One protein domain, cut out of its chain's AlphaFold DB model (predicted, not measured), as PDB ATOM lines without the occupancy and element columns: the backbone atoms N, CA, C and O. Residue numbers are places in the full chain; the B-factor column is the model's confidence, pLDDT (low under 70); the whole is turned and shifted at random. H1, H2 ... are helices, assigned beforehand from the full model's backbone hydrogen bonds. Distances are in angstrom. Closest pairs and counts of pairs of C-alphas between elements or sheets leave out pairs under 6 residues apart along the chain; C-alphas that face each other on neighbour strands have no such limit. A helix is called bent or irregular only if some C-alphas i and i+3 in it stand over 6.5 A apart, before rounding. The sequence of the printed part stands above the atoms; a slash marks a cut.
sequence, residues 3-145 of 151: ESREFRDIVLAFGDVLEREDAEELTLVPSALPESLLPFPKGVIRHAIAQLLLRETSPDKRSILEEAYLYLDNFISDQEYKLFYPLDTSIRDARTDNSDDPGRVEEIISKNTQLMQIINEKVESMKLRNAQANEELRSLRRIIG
ATOM      1  N   GLU A   3     183.377 -32.803  68.541       61.44
ATOM      2  CA  GLU A   3     181.930 -33.097  68.434       61.44
ATOM      3  C   GLU A   3     181.612 -34.527  67.973       61.44
ATOM      4  O   GLU A   3     180.621 -35.127  68.366       61.44
ATOM      5  N   SER A   4     182.477 -35.127  67.143       62.38
ATOM      6  CA  SER A   4     182.255 -36.505  66.685       62.38
ATOM      7  C   SER A   4     182.407 -37.541  67.796       62.38
ATOM      8  O   SER A   4     181.930 -38.660  67.627       62.38
ATOM      9  N   ARG A   5     183.129 -37.200  68.868       70.62
ATOM     10  CA  ARG A   5     183.313 -38.074  70.026       70.62
ATOM     11  C   ARG A   5     182.077 -38.016  70.916       70.62
ATOM     12  O   ARG A   5     181.525 -39.056  71.228       70.62
ATOM     13  N   GLU A   6     181.566 -36.812  71.146       86.69
ATOM     14  CA  GLU A   6     180.341 -36.568  71.909       86.69
ATOM     15  C   GLU A   6     179.118 -37.295  71.323       86.69
ATOM     16  O   GLU A   6     178.414 -37.990  72.049       86.69
ATOM     17  N   PHE A   7     178.902 -37.245  70.000       90.31
ATOM     18  CA  PHE A   7     177.790 -37.990  69.388       90.31
ATOM     19  C   PHE A   7     177.944 -39.507  69.500       90.31
ATOM     20  O   PHE A   7     176.951 -40.210  69.660       90.31
ATOM     21  N   ARG A   8     179.176 -40.026  69.424       90.25
ATOM     22  CA  ARG A   8     179.421 -41.460  69.625       90.25
ATOM     23  C   ARG A   8     179.131 -41.865  71.057       90.25
ATOM     24  O   ARG A   8     178.479 -42.877  71.244       90.25
ATOM     25  N   ASP A   9     179.561 -41.072  72.030       94.31
ATOM     26  CA  ASP A   9     179.334 -41.362  73.445       94.31
ATOM     27  C   ASP A   9     177.824 -41.378  73.768       94.31
ATOM     28  O   ASP A   9     177.353 -42.279  74.457       94.31
ATOM     29  N   ILE A  10     177.040 -40.460  73.180       93.62
ATOM     30  CA  ILE A  10     175.568 -40.452  73.292       93.62
ATOM     31  C   ILE A  10     174.947 -41.721  72.690       93.62
ATOM     32  O   ILE A  10     174.077 -42.335  73.307       93.62
ATOM     33  N   VAL A  11     175.368 -42.115  71.483       92.81
ATOM     34  CA  VAL A  11     174.812 -43.293  70.794       92.81
ATOM     35  C   VAL A  11     175.248 -44.600  71.457       92.81
ATOM     36  O   VAL A  11     174.453 -45.529  71.511       92.81
ATOM     37  N   LEU A  12     176.460 -44.666  72.010       93.81
ATOM     38  CA  LEU A  12     176.932 -45.814  72.788       93.81
ATOM     39  C   LEU A  12     176.124 -45.983  74.075       93.81
ATOM     40  O   LEU A  12     175.616 -47.068  74.315       93.81
ATOM     41  N   ALA A  13     175.910 -44.904  74.833       94.19
ATOM     42  CA  ALA A  13     175.068 -44.959  76.025       94.19
ATOM     43  C   ALA A  13     173.630 -45.396  75.697       94.19
ATOM     44  O   ALA A  13     172.985 -46.068  76.495       94.19
ATOM     45  N   PHE A  14     173.107 -45.011  74.526       94.81
ATOM     46  CA  PHE A  14     171.822 -45.523  74.055       94.81
ATOM     47  C   PHE A  14     171.894 -47.013  73.692       94.81
ATOM     48  O   PHE A  14     170.982 -47.753  74.043       94.81
ATOM     49  N   GLY A  15     172.975 -47.464  73.052       92.12
ATOM     50  CA  GLY A  15     173.233 -48.881  72.788       92.12
ATOM     51  C   GLY A  15     173.216 -49.728  74.062       92.12
ATOM     52  O   GLY A  15     172.534 -50.746  74.091       92.12
ATOM     53  N   ASP A  16     173.840 -49.244  75.139       92.88
ATOM     54  CA  ASP A  16     173.831 -49.920  76.444       92.88
ATOM     55  C   ASP A  16     172.402 -50.125  76.982       92.88
ATOM     56  O   ASP A  16     172.137 -51.103  77.674       92.88
ATOM     57  N   VAL A  17     171.460 -49.228  76.660       91.06
ATOM     58  CA  VAL A  17     170.041 -49.391  77.021       91.06
ATOM     59  C   VAL A  17     169.357 -50.466  76.186       91.06
ATOM     60  O   VAL A  17     168.507 -51.174  76.714       91.06
ATOM     61  N   LEU A  18     169.715 -50.608  74.909       87.62
ATOM     62  CA  LEU A  18     169.143 -51.633  74.029       87.62
ATOM     63  C   LEU A  18     169.602 -53.049  74.403       87.62
ATOM     64  O   LEU A  18     168.896 -54.010  74.120       87.62
ATOM     65  N   GLU A  19     170.758 -53.180  75.051       86.88
ATOM     66  CA  GLU A  19     171.292 -54.461  75.536       86.88
ATOM     67  C   GLU A  19     170.712 -54.888  76.897       86.88
ATOM     68  O   GLU A  19     171.041 -55.958  77.413       86.88
ATOM     69  N   ARG A  20     169.843 -54.072  77.505       85.69
ATOM     70  CA  ARG A  20     169.236 -54.374  78.802       85.69
ATOM     71  C   ARG A  20     168.177 -55.464  78.691       85.69
ATOM     72  O   ARG A  20     167.102 -55.249  78.142       85.69
ATOM     73  N   GLU A  21     168.441 -56.601  79.324       77.75
ATOM     74  CA  GLU A  21     167.469 -57.696  79.451       77.75
ATOM     75  C   GLU A  21     166.374 -57.415  80.499       77.75
ATOM     76  O   GLU A  21     165.351 -58.095  80.519       77.75
ATOM     77  N   ASP A  22     166.569 -56.419  81.373       78.88
ATOM     78  CA  ASP A  22     165.618 -56.041  82.429       78.88
ATOM     79  C   ASP A  22     164.545 -55.040  81.965       78.88
ATOM     80  O   ASP A  22     163.701 -54.617  82.758       78.88
ATOM     81  N   ALA A  23     164.563 -54.645  80.690       79.38
ATOM     82  CA  ALA A  23     163.588 -53.726  80.127       79.38
ATOM     83  C   ALA A  23     162.240 -54.430  79.885       79.38
ATOM     84  O   ALA A  23     162.092 -55.272  79.000       79.38
ATOM     85  N   GLU A  24     161.222 -54.054  80.660       82.06
ATOM     86  CA  GLU A  24     159.869 -54.580  80.480       82.06
ATOM     87  C   GLU A  24     159.136 -53.838  79.351       82.06
ATOM     88  O   GLU A  24     158.498 -52.802  79.555       82.06
ATOM     89  N   GLU A  25     159.208 -54.372  78.134       84.81
ATOM     90  CA  GLU A  25     158.396 -53.892  77.012       84.81
ATOM     91  C   GLU A  25     156.902 -54.138  77.262       84.81
ATOM     92  O   GLU A  25     156.526 -55.186  77.790       84.81
ATOM     93  N   LEU A  26     156.032 -53.215  76.841       81.69
ATOM     94  CA  LEU A  26     154.579 -53.431  76.844       81.69
ATOM     95  C   LEU A  26     154.151 -54.335  75.673       81.69
ATOM     96  O   LEU A  26     154.648 -54.209  74.554       81.69
ATOM     97  N   THR A  27     153.167 -55.213  75.899       79.56
ATOM     98  CA  THR A  27     152.569 -56.043  74.829       79.56
ATOM     99  C   THR A  27     151.376 -55.370  74.150       79.56
ATOM    100  O   THR A  27     151.148 -55.568  72.958       79.56
ATOM    101  N   LEU A  28     150.620 -54.560  74.892       75.75
ATOM    102  CA  LEU A  28     149.440 -53.829  74.429       75.75
ATOM    103  C   LEU A  28     149.776 -52.673  73.493       75.75
ATOM    104  O   LEU A  28     149.056 -52.432  72.526       75.75
ATOM    105  N   VAL A  29     150.864 -51.963  73.787       80.75
ATOM    106  CA  VAL A  29     151.487 -50.996  72.882       80.75
ATOM    107  C   VAL A  29     152.817 -51.626  72.480       80.75
ATOM    108  O   VAL A  29     153.755 -51.561  73.272       80.75
ATOM    109  N   PRO A  30     152.886 -52.307  71.321       77.44
ATOM    110  CA  PRO A  30     153.981 -53.222  71.022       77.44
ATOM    111  C   PRO A  30     155.353 -52.569  71.157       77.44
ATOM    112  O   PRO A  30     155.594 -51.505  70.584       77.44
ATOM    113  N   SER A  31     156.224 -53.232  71.917       83.69
ATOM    114  CA  SER A  31     157.612 -52.835  72.174       83.69
ATOM    115  C   SER A  31     157.784 -51.474  72.841       83.69
ATOM    116  O   SER A  31     158.890 -50.942  72.868       83.69
ATOM    117  N   ALA A  32     156.716 -50.891  73.393       88.69
ATOM    118  CA  ALA A  32     156.817 -49.602  74.054       88.69
ATOM    119  C   ALA A  32     157.604 -49.709  75.364       88.69
ATOM    120  O   ALA A  32     157.331 -50.571  76.204       88.69
ATOM    121  N   LEU A  33     158.535 -48.775  75.542       92.62
ATOM    122  CA  LEU A  33     159.416 -48.645  76.698       92.62
ATOM    123  C   LEU A  33     159.244 -47.269  77.357       92.62
ATOM    124  O   LEU A  33     158.848 -46.312  76.681       92.62
ATOM    125  N   PRO A  34     159.533 -47.129  78.661       93.69
ATOM    126  CA  PRO A  34     159.465 -45.838  79.329       93.69
ATOM    127  C   PRO A  34     160.652 -44.945  78.949       93.69
ATOM    128  O   PRO A  34     161.803 -45.385  78.922       93.69
ATOM    129  N   GLU A  35     160.383 -43.663  78.701       93.75
ATOM    130  CA  GLU A  35     161.399 -42.661  78.353       93.75
ATOM    131  C   GLU A  35     162.466 -42.483  79.446       93.75
ATOM    132  O   GLU A  35     163.612 -42.184  79.120       93.75
ATOM    133  N   SER A  36     162.144 -42.743  80.719       93.88
ATOM    134  CA  SER A  36     163.118 -42.721  81.823       93.88
ATOM    135  C   SER A  36     164.248 -43.749  81.711       93.88
ATOM    136  O   SER A  36     165.241 -43.622  82.426       93.88
ATOM    137  N   LEU A  37     164.145 -44.742  80.817       93.62
ATOM    138  CA  LEU A  37     165.270 -45.629  80.508       93.62
ATOM    139  C   LEU A  37     166.347 -44.940  79.672       93.62
ATOM    140  O   LEU A  37     167.491 -45.390  79.687       93.62
ATOM    141  N   LEU A  38     166.008 -43.877  78.937       94.81
ATOM    142  CA  LEU A  38     166.960 -43.210  78.064       94.81
ATOM    143  C   LEU A  38     168.006 -42.435  78.884       94.81
ATOM    144  O   LEU A  38     167.652 -41.680  79.791       94.81
ATOM    145  N   PRO A  39     169.298 -42.531  78.525       93.81
ATOM    146  CA  PRO A  39     170.367 -41.817  79.224       93.81
ATOM    147  C   PRO A  39     170.369 -40.313  78.905       93.81
ATOM    148  O   PRO A  39     170.954 -39.514  79.635       93.81
ATOM    149  N   PHE A  40     169.718 -39.926  77.806       94.56
ATOM    150  CA  PHE A  40     169.613 -38.557  77.320       94.56
ATOM    151  C   PHE A  40     168.202 -38.300  76.775       94.56
ATOM    152  O   PHE A  40     167.521 -39.246  76.376       94.56
ATOM    153  N   PRO A  41     167.765 -37.031  76.674       94.81
ATOM    154  CA  PRO A  41     166.488 -36.707  76.050       94.81
ATOM    155  C   PRO A  41     166.393 -37.272  74.631       94.81
ATOM    156  O   PRO A  41     167.348 -37.179  73.854       94.81
ATOM    157  N   LYS A  42     165.213 -37.775  74.249       93.00
ATOM    158  CA  LYS A  42     164.997 -38.440  72.956       93.00
ATOM    159  C   LYS A  42     165.504 -37.630  71.755       93.00
ATOM    160  O   LYS A  42     166.160 -38.163  70.865       93.00
ATOM    161  N   GLY A  43     165.245 -36.322  71.742       92.50
ATOM    162  CA  GLY A  43     165.703 -35.430  70.670       92.50
ATOM    163  C   GLY A  43     167.230 -35.342  70.540       92.50
ATOM    164  O   GLY A  43     167.738 -35.217  69.429       92.50
ATOM    165  N   VAL A  44     167.963 -35.461  71.652       95.12
ATOM    166  CA  VAL A  44     169.434 -35.429  71.678       95.12
ATOM    167  C   VAL A  44     170.007 -36.709  71.074       95.12
ATOM    168  O   VAL A  44     170.878 -36.633  70.209       95.12
ATOM    169  N   ILE A  45     169.470 -37.872  71.456       96.12
ATOM    170  CA  ILE A  45     169.866 -39.171  70.889       96.12
ATOM    171  C   ILE A  45     169.575 -39.193  69.387       96.12
ATOM    172  O   ILE A  45     170.459 -39.495  68.586       96.12
ATOM    173  N   ARG A  46     168.365 -38.777  68.989       94.88
ATOM    174  CA  ARG A  46     167.956 -38.681  67.581       94.88
ATOM    175  C   ARG A  46     168.918 -37.820  66.767       94.88
ATOM    176  O   ARG A  46     169.365 -38.223  65.695       94.88
ATOM    177  N   HIS A  47     169.272 -36.648  67.293       94.25
ATOM    178  CA  HIS A  47     170.223 -35.755  66.646       94.25
ATOM    179  C   HIS A  47     171.613 -36.390  66.517       94.25
ATOM    180  O   HIS A  47     172.209 -36.333  65.441       94.25
ATOM    181  N   ALA A  48     172.117 -37.030  67.575       95.38
ATOM    182  CA  ALA A  48     173.415 -37.697  67.556       95.38
ATOM    183  C   ALA A  48     173.468 -38.819  66.504       95.38
ATOM    184  O   ALA A  48     174.407 -38.861  65.706       95.38
ATOM    185  N   ILE A  49     172.435 -39.667  66.430       95.12
ATOM    186  CA  ILE A  49     172.326 -40.717  65.405       95.12
ATOM    187  C   ILE A  49     172.319 -40.099  64.000       95.12
ATOM    188  O   ILE A  49     173.085 -40.532  63.140       95.12
ATOM    189  N   ALA A  50     171.532 -39.042  63.763       93.38
ATOM    190  CA  ALA A  50     171.498 -38.357  62.468       93.38
ATOM    191  C   ALA A  50     172.876 -37.797  62.056       93.38
ATOM    192  O   ALA A  50     173.282 -37.931  60.900       93.38
ATOM    193  N   GLN A  51     173.630 -37.220  62.997       93.88
ATOM    194  CA  GLN A  51     174.987 -36.721  62.743       93.88
ATOM    195  C   GLN A  51     175.971 -37.842  62.390       93.88
ATOM    196  O   GLN A  51     176.836 -37.651  61.529       93.88
ATOM    197  N   LEU A  52     175.846 -39.013  63.022       92.94
ATOM    198  CA  LEU A  52     176.647 -40.186  62.668       92.94
ATOM    199  C   LEU A  52     176.251 -40.746  61.298       92.94
ATOM    200  O   LEU A  52     177.132 -41.040  60.492       92.94
ATOM    201  N   LEU A  53     174.953 -40.805  60.986       92.69
ATOM    202  CA  LEU A  53     174.450 -41.244  59.681       92.69
ATOM    203  C   LEU A  53     174.972 -40.385  58.528       92.69
ATOM    204  O   LEU A  53     175.237 -40.909  57.454       92.69
ATOM    205  N   LEU A  54     175.178 -39.083  58.709       90.75
ATOM    206  CA  LEU A  54     175.762 -38.238  57.655       90.75
ATOM    207  C   LEU A  54     177.235 -38.559  57.349       90.75
ATOM    208  O   LEU A  54     177.767 -38.095  56.342       90.75
ATOM    209  N   ARG A  55     177.911 -39.319  58.216       89.12
ATOM    210  CA  ARG A  55     179.345 -39.632  58.116       89.12
ATOM    211  C   ARG A  55     179.615 -41.115  57.868       89.12
ATOM    212  O   ARG A  55     180.703 -41.449  57.406       89.12
ATOM    213  N   GLU A  56     178.670 -41.988  58.202       88.19
ATOM    214  CA  GLU A  56     178.813 -43.436  58.066       88.19
ATOM    215  C   GLU A  56     178.545 -43.890  56.626       88.19
ATOM    216  O   GLU A  56     177.466 -43.672  56.067       88.19
ATOM    217  N   THR A  57     179.552 -44.531  56.035       82.94
ATOM    218  CA  THR A  57     179.542 -45.021  54.652       82.94
ATOM    219  C   THR A  57     179.414 -46.539  54.568       82.94
ATOM    220  O   THR A  57     179.095 -47.058  53.500       82.94
ATOM    221  N   SER A  58     179.642 -47.259  55.671       89.25
ATOM    222  CA  SER A  58     179.429 -48.704  55.750       89.25
ATOM    223  C   SER A  58     177.925 -49.016  55.763       89.25
ATOM    224  O   SER A  58     177.239 -48.560  56.680       89.25
ATOM    225  N   PRO A  59     177.408 -49.809  54.801       86.19
ATOM    226  CA  PRO A  59     175.988 -50.169  54.749       86.19
ATOM    227  C   PRO A  59     175.496 -50.857  56.025       86.19
ATOM    228  O   PRO A  59     174.475 -50.454  56.571       86.19
ATOM    229  N   ASP A  60     176.263 -51.815  56.550       88.12
ATOM    230  CA  ASP A  60     175.875 -52.588  57.735       88.12
ATOM    231  C   ASP A  60     175.747 -51.695  58.977       88.12
ATOM    232  O   ASP A  60     174.738 -51.709  59.677       88.12
ATOM    233  N   LYS A  61     176.749 -50.842  59.228       88.62
ATOM    234  CA  LYS A  61     176.716 -49.903  60.363       88.62
ATOM    235  C   LYS A  61     175.625 -48.858  60.208       88.62
ATOM    236  O   LYS A  61     175.027 -48.437  61.194       88.62
ATOM    237  N   ARG A  62     175.376 -48.427  58.972       91.06
ATOM    238  CA  ARG A  62     174.312 -47.482  58.670       91.06
ATOM    239  C   ARG A  62     172.942 -48.087  58.961       91.06
ATOM    240  O   ARG A  62     172.158 -47.429  59.630       91.06
ATOM    241  N   SER A  63     172.692 -49.317  58.517       90.06
ATOM    242  CA  SER A  63     171.446 -50.044  58.786       90.06
ATOM    243  C   SER A  63     171.190 -50.151  60.290       90.06
ATOM    244  O   SER A  63     170.106 -49.790  60.733       90.06
ATOM    245  N   ILE A  64     172.210 -50.482  61.090       92.12
ATOM    246  CA  ILE A  64     172.103 -50.501  62.561       92.12
ATOM    247  C   ILE A  64     171.718 -49.121  63.121       92.12
ATOM    248  O   ILE A  64     170.836 -49.009  63.968       92.12
ATOM    249  N   LEU A  65     172.364 -48.048  62.653       93.25
ATOM    250  CA  LEU A  65     172.052 -46.686  63.098       93.25
ATOM    251  C   LEU A  65     170.643 -46.241  62.676       93.25
ATOM    252  O   LEU A  65     169.981 -45.524  63.421       93.25
ATOM    253  N   GLU A  66     170.178 -46.643  61.496       93.12
ATOM    254  CA  GLU A  66     168.831 -46.350  60.997       93.12
ATOM    255  C   GLU A  66     167.762 -47.130  61.772       93.12
ATOM    256  O   GLU A  66     166.745 -46.552  62.152       93.12
ATOM    257  N   GLU A  67     168.013 -48.399  62.093       92.06
ATOM    258  CA  GLU A  67     167.155 -49.191  62.979       92.06
ATOM    259  C   GLU A  67     167.082 -48.572  64.376       92.06
ATOM    260  O   GLU A  67     165.985 -48.356  64.889       92.06
ATOM    261  N   ALA A  68     168.222 -48.180  64.953       93.31
ATOM    262  CA  ALA A  68     168.272 -47.478  66.235       93.31
ATOM    263  C   ALA A  68     167.511 -46.138  66.193       93.31
ATOM    264  O   ALA A  68     166.823 -45.779  67.151       93.31
ATOM    265  N   TYR A  69     167.587 -45.409  65.073       93.62
ATOM    266  CA  TYR A  69     166.849 -44.158  64.860       93.62
ATOM    267  C   TYR A  69     165.332 -44.365  64.912       93.62
ATOM    268  O   TYR A  69     164.618 -43.547  65.494       93.62
ATOM    269  N   LEU A  70     164.839 -45.447  64.300       91.88
ATOM    270  CA  LEU A  70     163.418 -45.799  64.291       91.88
ATOM    271  C   LEU A  70     162.968 -46.363  65.643       91.88
ATOM    272  O   LEU A  70     161.939 -45.946  66.170       91.88
ATOM    273  N   TYR A  71     163.756 -47.266  66.233       91.50
ATOM    274  CA  TYR A  71     163.440 -47.911  67.510       91.50
ATOM    275  C   TYR A  71     163.291 -46.894  68.647       91.50
ATOM    276  O   TYR A  71     162.502 -47.089  69.568       91.50
ATOM    277  N   LEU A  72     163.963 -45.746  68.552       93.19
ATOM    278  CA  LEU A  72     163.824 -44.649  69.501       93.19
ATOM    279  C   LEU A  72     162.365 -44.168  69.689       93.19
ATOM    280  O   LEU A  72     162.029 -43.634  70.746       93.19
ATOM    281  N   ASP A  73     161.469 -44.356  68.714       90.94
ATOM    282  CA  ASP A  73     160.048 -43.994  68.854       90.94
ATOM    283  C   ASP A  73     159.204 -44.961  69.688       90.94
ATOM    284  O   ASP A  73     158.076 -44.610  70.061       90.94
ATOM    285  N   ASN A  74     159.772 -46.109  70.051       91.12
ATOM    286  CA  ASN A  74     159.190 -47.026  71.021       91.12
ATOM    287  C   ASN A  74     159.280 -46.487  72.455       91.12
ATOM    288  O   ASN A  74     158.491 -46.884  73.309       91.12
ATOM    289  N   PHE A  75     160.174 -45.532  72.724       92.88
ATOM    290  CA  PHE A  75     160.236 -44.855  74.015       92.88
ATOM    291  C   PHE A  75     159.097 -43.832  74.118       92.88
ATOM    292  O   PHE A  75     159.094 -42.780  73.460       92.88
ATOM    293  N   ILE A  76     158.091 -44.180  74.919       91.62
ATOM    294  CA  ILE A  76     156.919 -43.357  75.226       91.62
ATOM    295  C   ILE A  76     157.112 -42.654  76.568       91.62
ATOM    296  O   ILE A  76     157.918 -43.076  77.393       91.62
ATOM    297  N   SER A  77     156.353 -41.586  76.809       91.94
ATOM    298  CA  SER A  77     156.484 -40.858  78.071       91.94
ATOM    299  C   SER A  77     156.172 -41.760  79.269       91.94
ATOM    300  O   SER A  77     155.297 -42.627  79.203       91.94
ATOM    301  N   ASP A  78     156.836 -41.524  80.401       91.25
ATOM    302  CA  ASP A  78     156.627 -42.330  81.612       91.25
ATOM    303  C   ASP A  78     155.180 -42.278  82.117       91.25
ATOM    304  O   ASP A  78     154.690 -43.227  82.726       91.25
ATOM    305  N   GLN A  79     154.483 -41.160  81.883       88.12
ATOM    306  CA  GLN A  79     153.065 -41.024  82.215       88.12
ATOM    307  C   GLN A  79     152.215 -41.980  81.379       88.12
ATOM    308  O   GLN A  79     151.384 -42.691  81.932       88.12
ATOM    309  N   GLU A  80     152.455 -42.034  80.068       86.19
ATOM    310  CA  GLU A  80     151.771 -42.967  79.171       86.19
ATOM    311  C   GLU A  80     152.109 -44.416  79.521       86.19
ATOM    312  O   GLU A  80     151.207 -45.240  79.643       86.19
ATOM    313  N   TYR A  81     153.383 -44.725  79.764       89.38
ATOM    314  CA  TYR A  81     153.803 -46.067  80.159       89.38
ATOM    315  C   TYR A  81     153.076 -46.533  81.430       89.38
ATOM    316  O   TYR A  81     152.504 -47.622  81.456       89.38
ATOM    317  N   LYS A  82     152.988 -45.675  82.456       88.00
ATOM    318  CA  LYS A  82     152.259 -45.965  83.705       88.00
ATOM    319  C   LYS A  82     150.757 -46.174  83.516       88.00
ATOM    320  O   LYS A  82     150.155 -46.865  84.333       88.00
ATOM    321  N   LEU A  83     150.146 -45.587  82.486       84.75
ATOM    322  CA  LEU A  83     148.731 -45.813  82.177       84.75
ATOM    323  C   LEU A  83     148.497 -47.213  81.604       84.75
ATOM    324  O   LEU A  83     147.510 -47.857  81.949       84.75
ATOM    325  N   PHE A  84     149.398 -47.688  80.742       84.38
ATOM    326  CA  PHE A  84     149.232 -48.967  80.051       84.38
ATOM    327  C   PHE A  84     149.794 -50.158  80.828       84.38
ATOM    328  O   PHE A  84     149.245 -51.252  80.721       84.38
ATOM    329  N   TYR A  85     150.842 -49.957  81.627       86.00
ATOM    330  CA  TYR A  85     151.542 -51.036  82.325       86.00
ATOM    331  C   TYR A  85     150.625 -51.918  83.194       86.00
ATOM    332  O   TYR A  85     150.626 -53.128  82.984       86.00
ATOM    333  N   PRO A  86     149.757 -51.380  84.079       83.06
ATOM    334  CA  PRO A  86     148.886 -52.219  84.908       83.06
ATOM    335  C   PRO A  86     147.866 -53.032  84.096       83.06
ATOM    336  O   PRO A  86     147.428 -54.106  84.515       83.06
ATOM    337  N   LEU A  87     147.451 -52.512  82.938       80.06
ATOM    338  CA  LEU A  87     146.551 -53.221  82.033       80.06
ATOM    339  C   LEU A  87     147.295 -54.351  81.317       80.06
ATOM    340  O   LEU A  87     146.760 -55.451  81.191       80.06
ATOM    341  N   ASP A  88     148.530 -54.090  80.890       82.19
ATOM    342  CA  ASP A  88     149.399 -55.078  80.256       82.19
ATOM    343  C   ASP A  88     149.679 -56.251  81.201       82.19
ATOM    344  O   ASP A  88     149.480 -57.404  80.815       82.19
ATOM    345  N   THR A  89     150.027 -55.970  82.461       81.56
ATOM    346  CA  THR A  89     150.229 -57.005  83.485       81.56
ATOM    347  C   THR A  89     148.948 -57.788  83.746       81.56
ATOM    348  O   THR A  89     148.972 -59.011  83.710       81.56
ATOM    349  N   SER A  90     147.802 -57.113  83.884       77.12
ATOM    350  CA  SER A  90     146.511 -57.788  84.099       77.12
ATOM    351  C   SER A  90     146.149 -58.750  82.960       77.12
ATOM    352  O   SER A  90     145.577 -59.813  83.198       77.12
ATOM    353  N   ILE A  91     146.481 -58.400  81.712       75.75
ATOM    354  CA  ILE A  91     146.246 -59.264  80.547       75.75
ATOM    355  C   ILE A  91     147.252 -60.414  80.493       75.75
ATOM    356  O   ILE A  91     146.864 -61.530  80.151       75.75
ATOM    357  N   ARG A  92     148.527 -60.174  80.818       76.88
ATOM    358  CA  ARG A  92     149.540 -61.239  80.914       76.88
ATOM    359  C   ARG A  92     149.176 -62.256  81.990       76.88
ATOM    360  O   ARG A  92     149.224 -63.455  81.723       76.88
ATOM    361  N   ASP A  93     148.746 -61.783  83.153       76.12
ATOM    362  CA  ASP A  93     148.308 -62.622  84.267       76.12
ATOM    363  C   ASP A  93     147.078 -63.446  83.865       76.12
ATOM    364  O   ASP A  93     147.065 -64.664  84.012       76.12
ATOM    365  N   ALA A  94     146.079 -62.820  83.231       69.81
ATOM    366  CA  ALA A  94     144.895 -63.527  82.735       69.81
ATOM    367  C   ALA A  94     145.202 -64.569  81.641       69.81
ATOM    368  O   ALA A  94     144.430 -65.504  81.463       69.81
ATOM    369  N   ARG A  95     146.300 -64.410  80.890       66.88
ATOM    370  CA  ARG A  95     146.754 -65.379  79.873       66.88
ATOM    371  C   ARG A  95     147.598 -66.517  80.445       66.88
ATOM    372  O   ARG A  95     147.736 -67.540  79.784       66.88
ATOM    373  N   THR A  96     148.224 -66.312  81.601       67.50
ATOM    374  CA  THR A  96     149.111 -67.293  82.252       67.50
ATOM    375  C   THR A  96     148.381 -68.125  83.298       67.50
ATOM    376  O   THR A  96     148.786 -69.256  83.574       67.50
ATOM    377  N   ASP A  97     147.277 -67.612  83.837       63.44
ATOM    378  CA  ASP A  97     146.316 -68.395  84.601       63.44
ATOM    379  C   ASP A  97     145.597 -69.357  83.633       63.44
ATOM    380  O   ASP A  97     144.753 -68.945  82.841       63.44
ATOM    381  N   ASN A  98     145.957 -70.649  83.661       53.66
ATOM    382  CA  ASN A  98     145.402 -71.735  82.823       53.66
ATOM    383  C   ASN A  98     143.900 -72.016  83.080       53.66
ATOM    384  O   ASN A  98     143.410 -73.124  82.852       53.66
ATOM    385  N   SER A  99     143.144 -71.047  83.594       55.22
ATOM    386  CA  SER A  99     141.698 -71.069  83.468       55.22
ATOM    387  C   SER A  99     141.364 -70.824  81.997       55.22
ATOM    388  O   SER A  99     141.481 -69.695  81.527       55.22
ATOM    389  N   ASP A 100     140.955 -71.873  81.279       54.84
ATOM    390  CA  ASP A 100     140.378 -71.827  79.925       54.84
ATOM    391  C   ASP A 100     139.032 -71.061  79.910       54.84
ATOM    392  O   ASP A 100     138.012 -71.566  79.443       54.84
ATOM    393  N   ASP A 101     138.990 -69.849  80.465       60.94
ATOM    394  CA  ASP A 101     137.828 -68.971  80.448       60.94
ATOM    395  C   ASP A 101     138.103 -67.758  79.544       60.94
ATOM    396  O   ASP A 101     138.430 -66.663  80.023       60.94
ATOM    397  N   PRO A 102     137.988 -67.926  78.212       57.69
ATOM    398  CA  PRO A 102     138.124 -66.831  77.254       57.69
ATOM    399  C   PRO A 102     137.156 -65.670  77.540       57.69
ATOM    400  O   PRO A 102     137.456 -64.530  77.177       57.69
ATOM    401  N   GLY A 103     136.054 -65.918  78.264       59.22
ATOM    402  CA  GLY A 103     135.109 -64.888  78.691       59.22
ATOM    403  C   GLY A 103     135.715 -63.863  79.648       59.22
ATOM    404  O   GLY A 103     135.316 -62.701  79.629       59.22
ATOM    405  N   ARG A 104     136.733 -64.234  80.432       63.94
ATOM    406  CA  ARG A 104     137.368 -63.347  81.420       63.94
ATOM    407  C   ARG A 104     138.338 -62.352  80.774       63.94
ATOM    408  O   ARG A 104     138.401 -61.193  81.181       63.94
ATOM    409  N   VAL A 105     139.041 -62.779  79.723       61.66
ATOM    410  CA  VAL A 105     139.885 -61.903  78.891       61.66
ATOM    411  C   VAL A 105     139.011 -60.940  78.086       61.66
ATOM    412  O   VAL A 105     139.276 -59.738  78.081       61.66
ATOM    413  N   GLU A 106     137.932 -61.434  77.471       62.72
ATOM    414  CA  GLU A 106     136.951 -60.576  76.796       62.72
ATOM    415  C   GLU A 106     136.262 -59.609  77.762       62.72
ATOM    416  O   GLU A 106     136.046 -58.461  77.395       62.72
ATOM    417  N   GLU A 107     135.980 -60.000  79.008       65.75
ATOM    418  CA  GLU A 107     135.396 -59.115  80.021       65.75
ATOM    419  C   GLU A 107     136.367 -58.001  80.450       65.75
ATOM    420  O   GLU A 107     135.953 -56.845  80.572       65.75
ATOM    421  N   ILE A 108     137.659 -58.307  80.630       65.44
ATOM    422  CA  ILE A 108     138.698 -57.304  80.925       65.44
ATOM    423  C   ILE A 108     138.871 -56.350  79.738       65.44
ATOM    424  O   ILE A 108     138.954 -55.140  79.938       65.44
ATOM    425  N   ILE A 109     138.887 -56.860  78.506       62.56
ATOM    426  CA  ILE A 109     139.018 -56.037  77.294       62.56
ATOM    427  C   ILE A 109     137.749 -55.195  77.066       62.56
ATOM    428  O   ILE A 109     137.840 -54.001  76.785       62.56
ATOM    429  N   SER A 110     136.564 -55.780  77.260       63.59
ATOM    430  CA  SER A 110     135.252 -55.141  77.093       63.59
ATOM    431  C   SER A 110     135.027 -54.016  78.103       63.59
ATOM    432  O   SER A 110     134.686 -52.893  77.714       63.59
ATOM    433  N   LYS A 111     135.312 -54.254  79.392       64.44
ATOM    434  CA  LYS A 111     135.260 -53.210  80.435       64.44
ATOM    435  C   LYS A 111     136.232 -52.061  80.160       64.44
ATOM    436  O   LYS A 111     135.995 -50.946  80.612       64.44
ATOM    437  N   ASN A 112     137.270 -52.313  79.363       70.31
ATOM    438  CA  ASN A 112     138.315 -51.358  79.020       70.31
ATOM    439  C   ASN A 112     138.213 -50.832  77.577       70.31
ATOM    440  O   ASN A 112     139.210 -50.391  77.009       70.31
ATOM    441  N   THR A 113     137.011 -50.799  76.987       71.25
ATOM    442  CA  THR A 113     136.773 -50.275  75.623       71.25
ATOM    443  C   THR A 113     137.374 -48.874  75.401       71.25
ATOM    444  O   THR A 113     137.943 -48.607  74.346       71.25
ATOM    445  N   GLN A 114     137.313 -47.987  76.403       71.31
ATOM    446  CA  GLN A 114     137.940 -46.656  76.335       71.31
ATOM    447  C   GLN A 114     139.473 -46.732  76.268       71.31
ATOM    448  O   GLN A 114     140.097 -45.993  75.514       71.31
ATOM    449  N   LEU A 115     140.093 -47.658  77.004       72.62
ATOM    450  CA  LEU A 115     141.539 -47.878  76.938       72.62
ATOM    451  C   LEU A 115     141.939 -48.501  75.601       72.62
ATOM    452  O   LEU A 115     142.966 -48.120  75.059       72.62
ATOM    453  N   MET A 116     141.115 -49.377  75.015       76.19
ATOM    454  CA  MET A 116     141.354 -49.895  73.662       76.19
ATOM    455  C   MET A 116     141.323 -48.791  72.601       76.19
ATOM    456  O   MET A 116     142.127 -48.817  71.673       76.19
ATOM    457  N   GLN A 117     140.439 -47.799  72.739       81.62
ATOM    458  CA  GLN A 117     140.455 -46.618  71.871       81.62
ATOM    459  C   GLN A 117     141.761 -45.834  72.032       81.62
ATOM    460  O   GLN A 117     142.421 -45.558  71.034       81.62
ATOM    461  N   ILE A 118     142.186 -45.579  73.273       82.56
ATOM    462  CA  ILE A 118     143.448 -44.881  73.565       82.56
ATOM    463  C   ILE A 118     144.660 -45.666  73.029       82.56
ATOM    464  O   ILE A 118     145.562 -45.076  72.436       82.56
ATOM    465  N   ILE A 119     144.687 -46.993  73.189       82.31
ATOM    466  CA  ILE A 119     145.740 -47.867  72.650       82.31
ATOM    467  C   ILE A 119     145.770 -47.769  71.124       82.31
ATOM    468  O   ILE A 119     146.838 -47.565  70.552       82.31
ATOM    469  N   ASN A 120     144.616 -47.862  70.459       83.06
ATOM    470  CA  ASN A 120     144.535 -47.759  69.002       83.06
ATOM    471  C   ASN A 120     145.029 -46.397  68.505       83.06
ATOM    472  O   ASN A 120     145.854 -46.340  67.595       83.06
ATOM    473  N   GLU A 121     144.589 -45.303  69.129       86.56
ATOM    474  CA  GLU A 121     145.081 -43.956  68.826       86.56
ATOM    475  C   GLU A 121     146.596 -43.857  69.019       86.56
ATOM    476  O   GLU A 121     147.300 -43.268  68.191       86.56
ATOM    477  N   LYS A 122     147.127 -44.483  70.077       84.25
ATOM    478  CA  LYS A 122     148.562 -44.485  70.349       84.25
ATOM    479  C   LYS A 122     149.346 -45.272  69.304       84.25
ATOM    480  O   LYS A 122     150.373 -44.783  68.830       84.25
ATOM    481  N   VAL A 123     148.855 -46.441  68.905       85.50
ATOM    482  CA  VAL A 123     149.452 -47.263  67.846       85.50
ATOM    483  C   VAL A 123     149.447 -46.512  66.513       85.50
ATOM    484  O   VAL A 123     150.466 -46.488  65.822       85.50
ATOM    485  N   GLU A 124     148.355 -45.834  66.163       87.94
ATOM    486  CA  GLU A 124     148.294 -45.010  64.949       87.94
ATOM    487  C   GLU A 124     149.245 -43.806  65.016       87.94
ATOM    488  O   GLU A 124     149.962 -43.520  64.054       87.94
ATOM    489  N   SER A 125     149.353 -43.149  66.175       87.44
ATOM    490  CA  SER A 125     150.340 -42.086  66.399       87.44
ATOM    491  C   SER A 125     151.779 -42.592  66.231       87.44
ATOM    492  O   SER A 125     152.602 -41.933  65.593       87.44
ATOM    493  N   MET A 126     152.094 -43.786  66.742       85.31
ATOM    494  CA  MET A 126     153.404 -44.419  66.556       85.31
ATOM    495  C   MET A 126     153.688 -44.731  65.087       85.31
ATOM    496  O   MET A 126     154.771 -44.408  64.602       85.31
ATOM    497  N   LYS A 127     152.712 -45.276  64.350       87.56
ATOM    498  CA  LYS A 127     152.841 -45.515  62.903       87.56
ATOM    499  C   LYS A 127     153.133 -44.229  62.136       87.56
ATOM    500  O   LYS A 127     154.001 -44.230  61.265       87.56
ATOM    501  N   LEU A 128     152.451 -43.133  62.475       89.31
ATOM    502  CA  LEU A 128     152.680 -41.833  61.845       89.31
ATOM    503  C   LEU A 128     154.098 -41.311  62.121       89.31
ATOM    504  O   LEU A 128     154.782 -40.893  61.187       89.31
ATOM    505  N   ARG A 129     154.562 -41.380  63.375       87.06
ATOM    506  CA  ARG A 129     155.932 -40.976  63.744       87.06
ATOM    507  C   ARG A 129     156.985 -41.824  63.033       87.06
ATOM    508  O   ARG A 129     157.922 -41.272  62.469       87.06
ATOM    509  N   ASN A 130     156.773 -43.136  62.939       87.19
ATOM    510  CA  ASN A 130     157.646 -44.024  62.172       87.19
ATOM    511  C   ASN A 130     157.673 -43.664  60.683       87.19
ATOM    512  O   ASN A 130     158.733 -43.706  60.059       87.19
ATOM    513  N   ALA A 131     156.537 -43.293  60.086       88.31
ATOM    514  CA  ALA A 131     156.503 -42.842  58.697       88.31
ATOM    515  C   ALA A 131     157.321 -41.552  58.493       88.31
ATOM    516  O   ALA A 131     158.087 -41.472  57.533       88.31
ATOM    517  N   GLN A 132     157.218 -40.595  59.420       90.19
ATOM    518  CA  GLN A 132     158.006 -39.356  59.407       90.19
ATOM    519  C   GLN A 132     159.503 -39.628  59.587       90.19
ATOM    520  O   GLN A 132     160.310 -39.154  58.792       90.19
ATOM    521  N   ALA A 133     159.883 -40.457  60.560       87.50
ATOM    522  CA  ALA A 133     161.275 -40.837  60.784       87.50
ATOM    523  C   ALA A 133     161.882 -41.528  59.548       87.50
ATOM    524  O   ALA A 133     163.008 -41.236  59.156       87.50
ATOM    525  N   ASN A 134     161.116 -42.380  58.860       89.31
ATOM    526  CA  ASN A 134     161.541 -42.972  57.589       89.31
ATOM    527  C   ASN A 134     161.752 -41.924  56.481       89.31
ATOM    528  O   ASN A 134     162.670 -42.053  55.669       89.31
ATOM    529  N   GLU A 135     160.917 -40.887  56.419       90.94
ATOM    530  CA  GLU A 135     161.092 -39.781  55.472       90.94
ATOM    531  C   GLU A 135     162.337 -38.935  55.789       90.94
ATOM    532  O   GLU A 135     163.086 -38.558  54.879       90.94
ATOM    533  N   GLU A 136     162.613 -38.698  57.072       90.00
ATOM    534  CA  GLU A 136     163.849 -38.060  57.534       90.00
ATOM    535  C   GLU A 136     165.077 -38.883  57.125       90.00
ATOM    536  O   GLU A 136     166.006 -38.337  56.526       90.00
ATOM    537  N   LEU A 137     165.063 -40.203  57.341       90.56
ATOM    538  CA  LEU A 137     166.156 -41.100  56.947       90.56
ATOM    539  C   LEU A 137     166.412 -41.086  55.434       90.56
ATOM    540  O   LEU A 137     167.560 -40.965  54.999       90.56
ATOM    541  N   ARG A 138     165.354 -41.123  54.612       89.56
ATOM    542  CA  ARG A 138     165.472 -40.949  53.148       89.56
ATOM    543  C   ARG A 138     166.087 -39.606  52.782       89.56
ATOM    544  O   ARG A 138     166.879 -39.497  51.850       89.56
ATOM    545  N   SER A 139     165.737 -38.550  53.507       88.75
ATOM    546  CA  SER A 139     166.314 -37.223  53.287       88.75
ATOM    547  C   SER A 139     167.801 -37.193  53.649       88.75
ATOM    548  O   SER A 139     168.600 -36.685  52.863       88.75
ATOM    549  N   LEU A 140     168.200 -37.829  54.755       87.94
ATOM    550  CA  LEU A 140     169.608 -37.986  55.136       87.94
ATOM    551  C   LEU A 140     170.404 -38.779  54.091       87.94
ATOM    552  O   LEU A 140     171.508 -38.364  53.745       87.94
ATOM    553  N   ARG A 141     169.852 -39.874  53.549       86.75
ATOM    554  CA  ARG A 141     170.482 -40.655  52.465       86.75
ATOM    555  C   ARG A 141     170.710 -39.805  51.214       86.75
ATOM    556  O   ARG A 141     171.822 -39.779  50.689       86.75
ATOM    557  N   ARG A 142     169.694 -39.045  50.790       88.25
ATOM    558  CA  ARG A 142     169.779 -38.143  49.628       88.25
ATOM    559  C   ARG A 142     170.852 -37.064  49.788       88.25
ATOM    560  O   ARG A 142     171.562 -36.793  48.824       88.25
ATOM    561  N   ILE A 143     171.011 -36.486  50.984       87.56
ATOM    562  CA  ILE A 143     172.030 -35.451  51.265       87.56
ATOM    563  C   ILE A 143     173.451 -35.953  50.971       87.56
ATOM    564  O   ILE A 143     174.273 -35.199  50.458       87.56
ATOM    565  N   ILE A 144     173.733 -37.223  51.262       85.19
ATOM    566  CA  ILE A 144     175.056 -37.834  51.061       85.19
ATOM    567  C   ILE A 144     175.151 -38.666  49.772       85.19
ATOM    568  O   ILE A 144     176.123 -39.392  49.576       85.19
ATOM    569  N   GLY A 145     174.156 -38.566  48.883       82.56
ATOM    570  CA  GLY A 145     174.162 -39.226  47.575       82.56
ATOM    571  C   GLY A 145     173.927 -40.740  47.605       82.56
ATOM    572  O   GLY A 145     174.290 -41.420  46.646       82.56
TER     573      GLY A 145
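AT A GLANCE: This is residues 3 to 145 of the 151 residues of an uncharacterized protein of Candidatus Dadabacteria bacterium CSP1-2 (UniProt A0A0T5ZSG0). One long helix, H6, runs along most of the length of the domain; H3 packs on its later half, H2 lies side by side with H3, and H1 crosses H2 on the side away from H6. Beyond this cluster the hairpin of H4 and H5 makes the other end, H5 making a corner with the beginning of H6, while residues 19 to 41, with no named element, wind through the space between cluster and hairpin. The printed part has 143 residues with six named helices, H1 to H6 in order, and no named strand: all helix. It is loose, with a radius of gyration of the C-alphas of 18.3 A, and spans 56 by 28 by 26 A, only just a rod.

IN THESE COORDINATES: H1 is residues 3 to 18, 23.2 A long, with C-alpha 3 at (181.930, -33.097, 68.434). H2 is residues 42 to 53, and H3 residues 59 to 74, 23.6 A long. H4 is residues 78 to 96, 26.1 A long, with C-alpha 96 at (149.111, -67.293, 82.252). It has a kink of 30 degrees near residue 85, and is only just irregular: C-alphas 83 and 86 are 7.0 A apart. H5 is residues 102 to 111. H6, residues 113 to 143, is 45.3 A long and ends with C-alpha 143 at (172.030, -35.451, 51.265).

HOW THE PARTS SIT: H1 touches H2 at a steep tilt of 62 degrees, opposite ways; the closest C-alphas, of Phe 7 and Ala 48, are 4.8 A apart. H2 and H3 form a helical hairpin at a shallow tilt of 12 degrees, closest at the C-alphas of Arg 46 and Tyr 69, 6.2 A. H3 touches residues 126 to 137 of H6 alone, opposite ways at a shallow tilt of 30 degrees; the closest C-alphas are those of Leu 70 and Asn 130, 6.4 A. H1 and H6 are apart. Residues 33 to 34 pair with residues 75 to 76, parallel. H4 and H6 are near each other. H4 touches H5 with residues 91 to 95 alone, in a helical hairpin at 21 degrees; the closest C-alphas, of Ala 94 and Val 105, are 6.5 A apart. H5 and H6 are close but not clearly touching, about perpendicular at 81 degrees; the closest C-alphas are those of Ile 109 and Met 116, 7.5 A. In H2, H5 and H6 every O i to N i+4 pair is within hydrogen-bond range; in H1 and H3 10 of 12 are, in H4 13 of 15.

THE WHOLE: The C-alphas farthest apart are those of Glu 3 and Asp 101, 58.1 A. The printed part has no cut. The link from H1 to H2, 23 residues, is long; the other links are tight. Residues 96 to 101, of which 96 belongs to H4, stand free. The mean pLDDT of the printed part is 84.0; residues 3 to 4 and 94 to 111 are under 70.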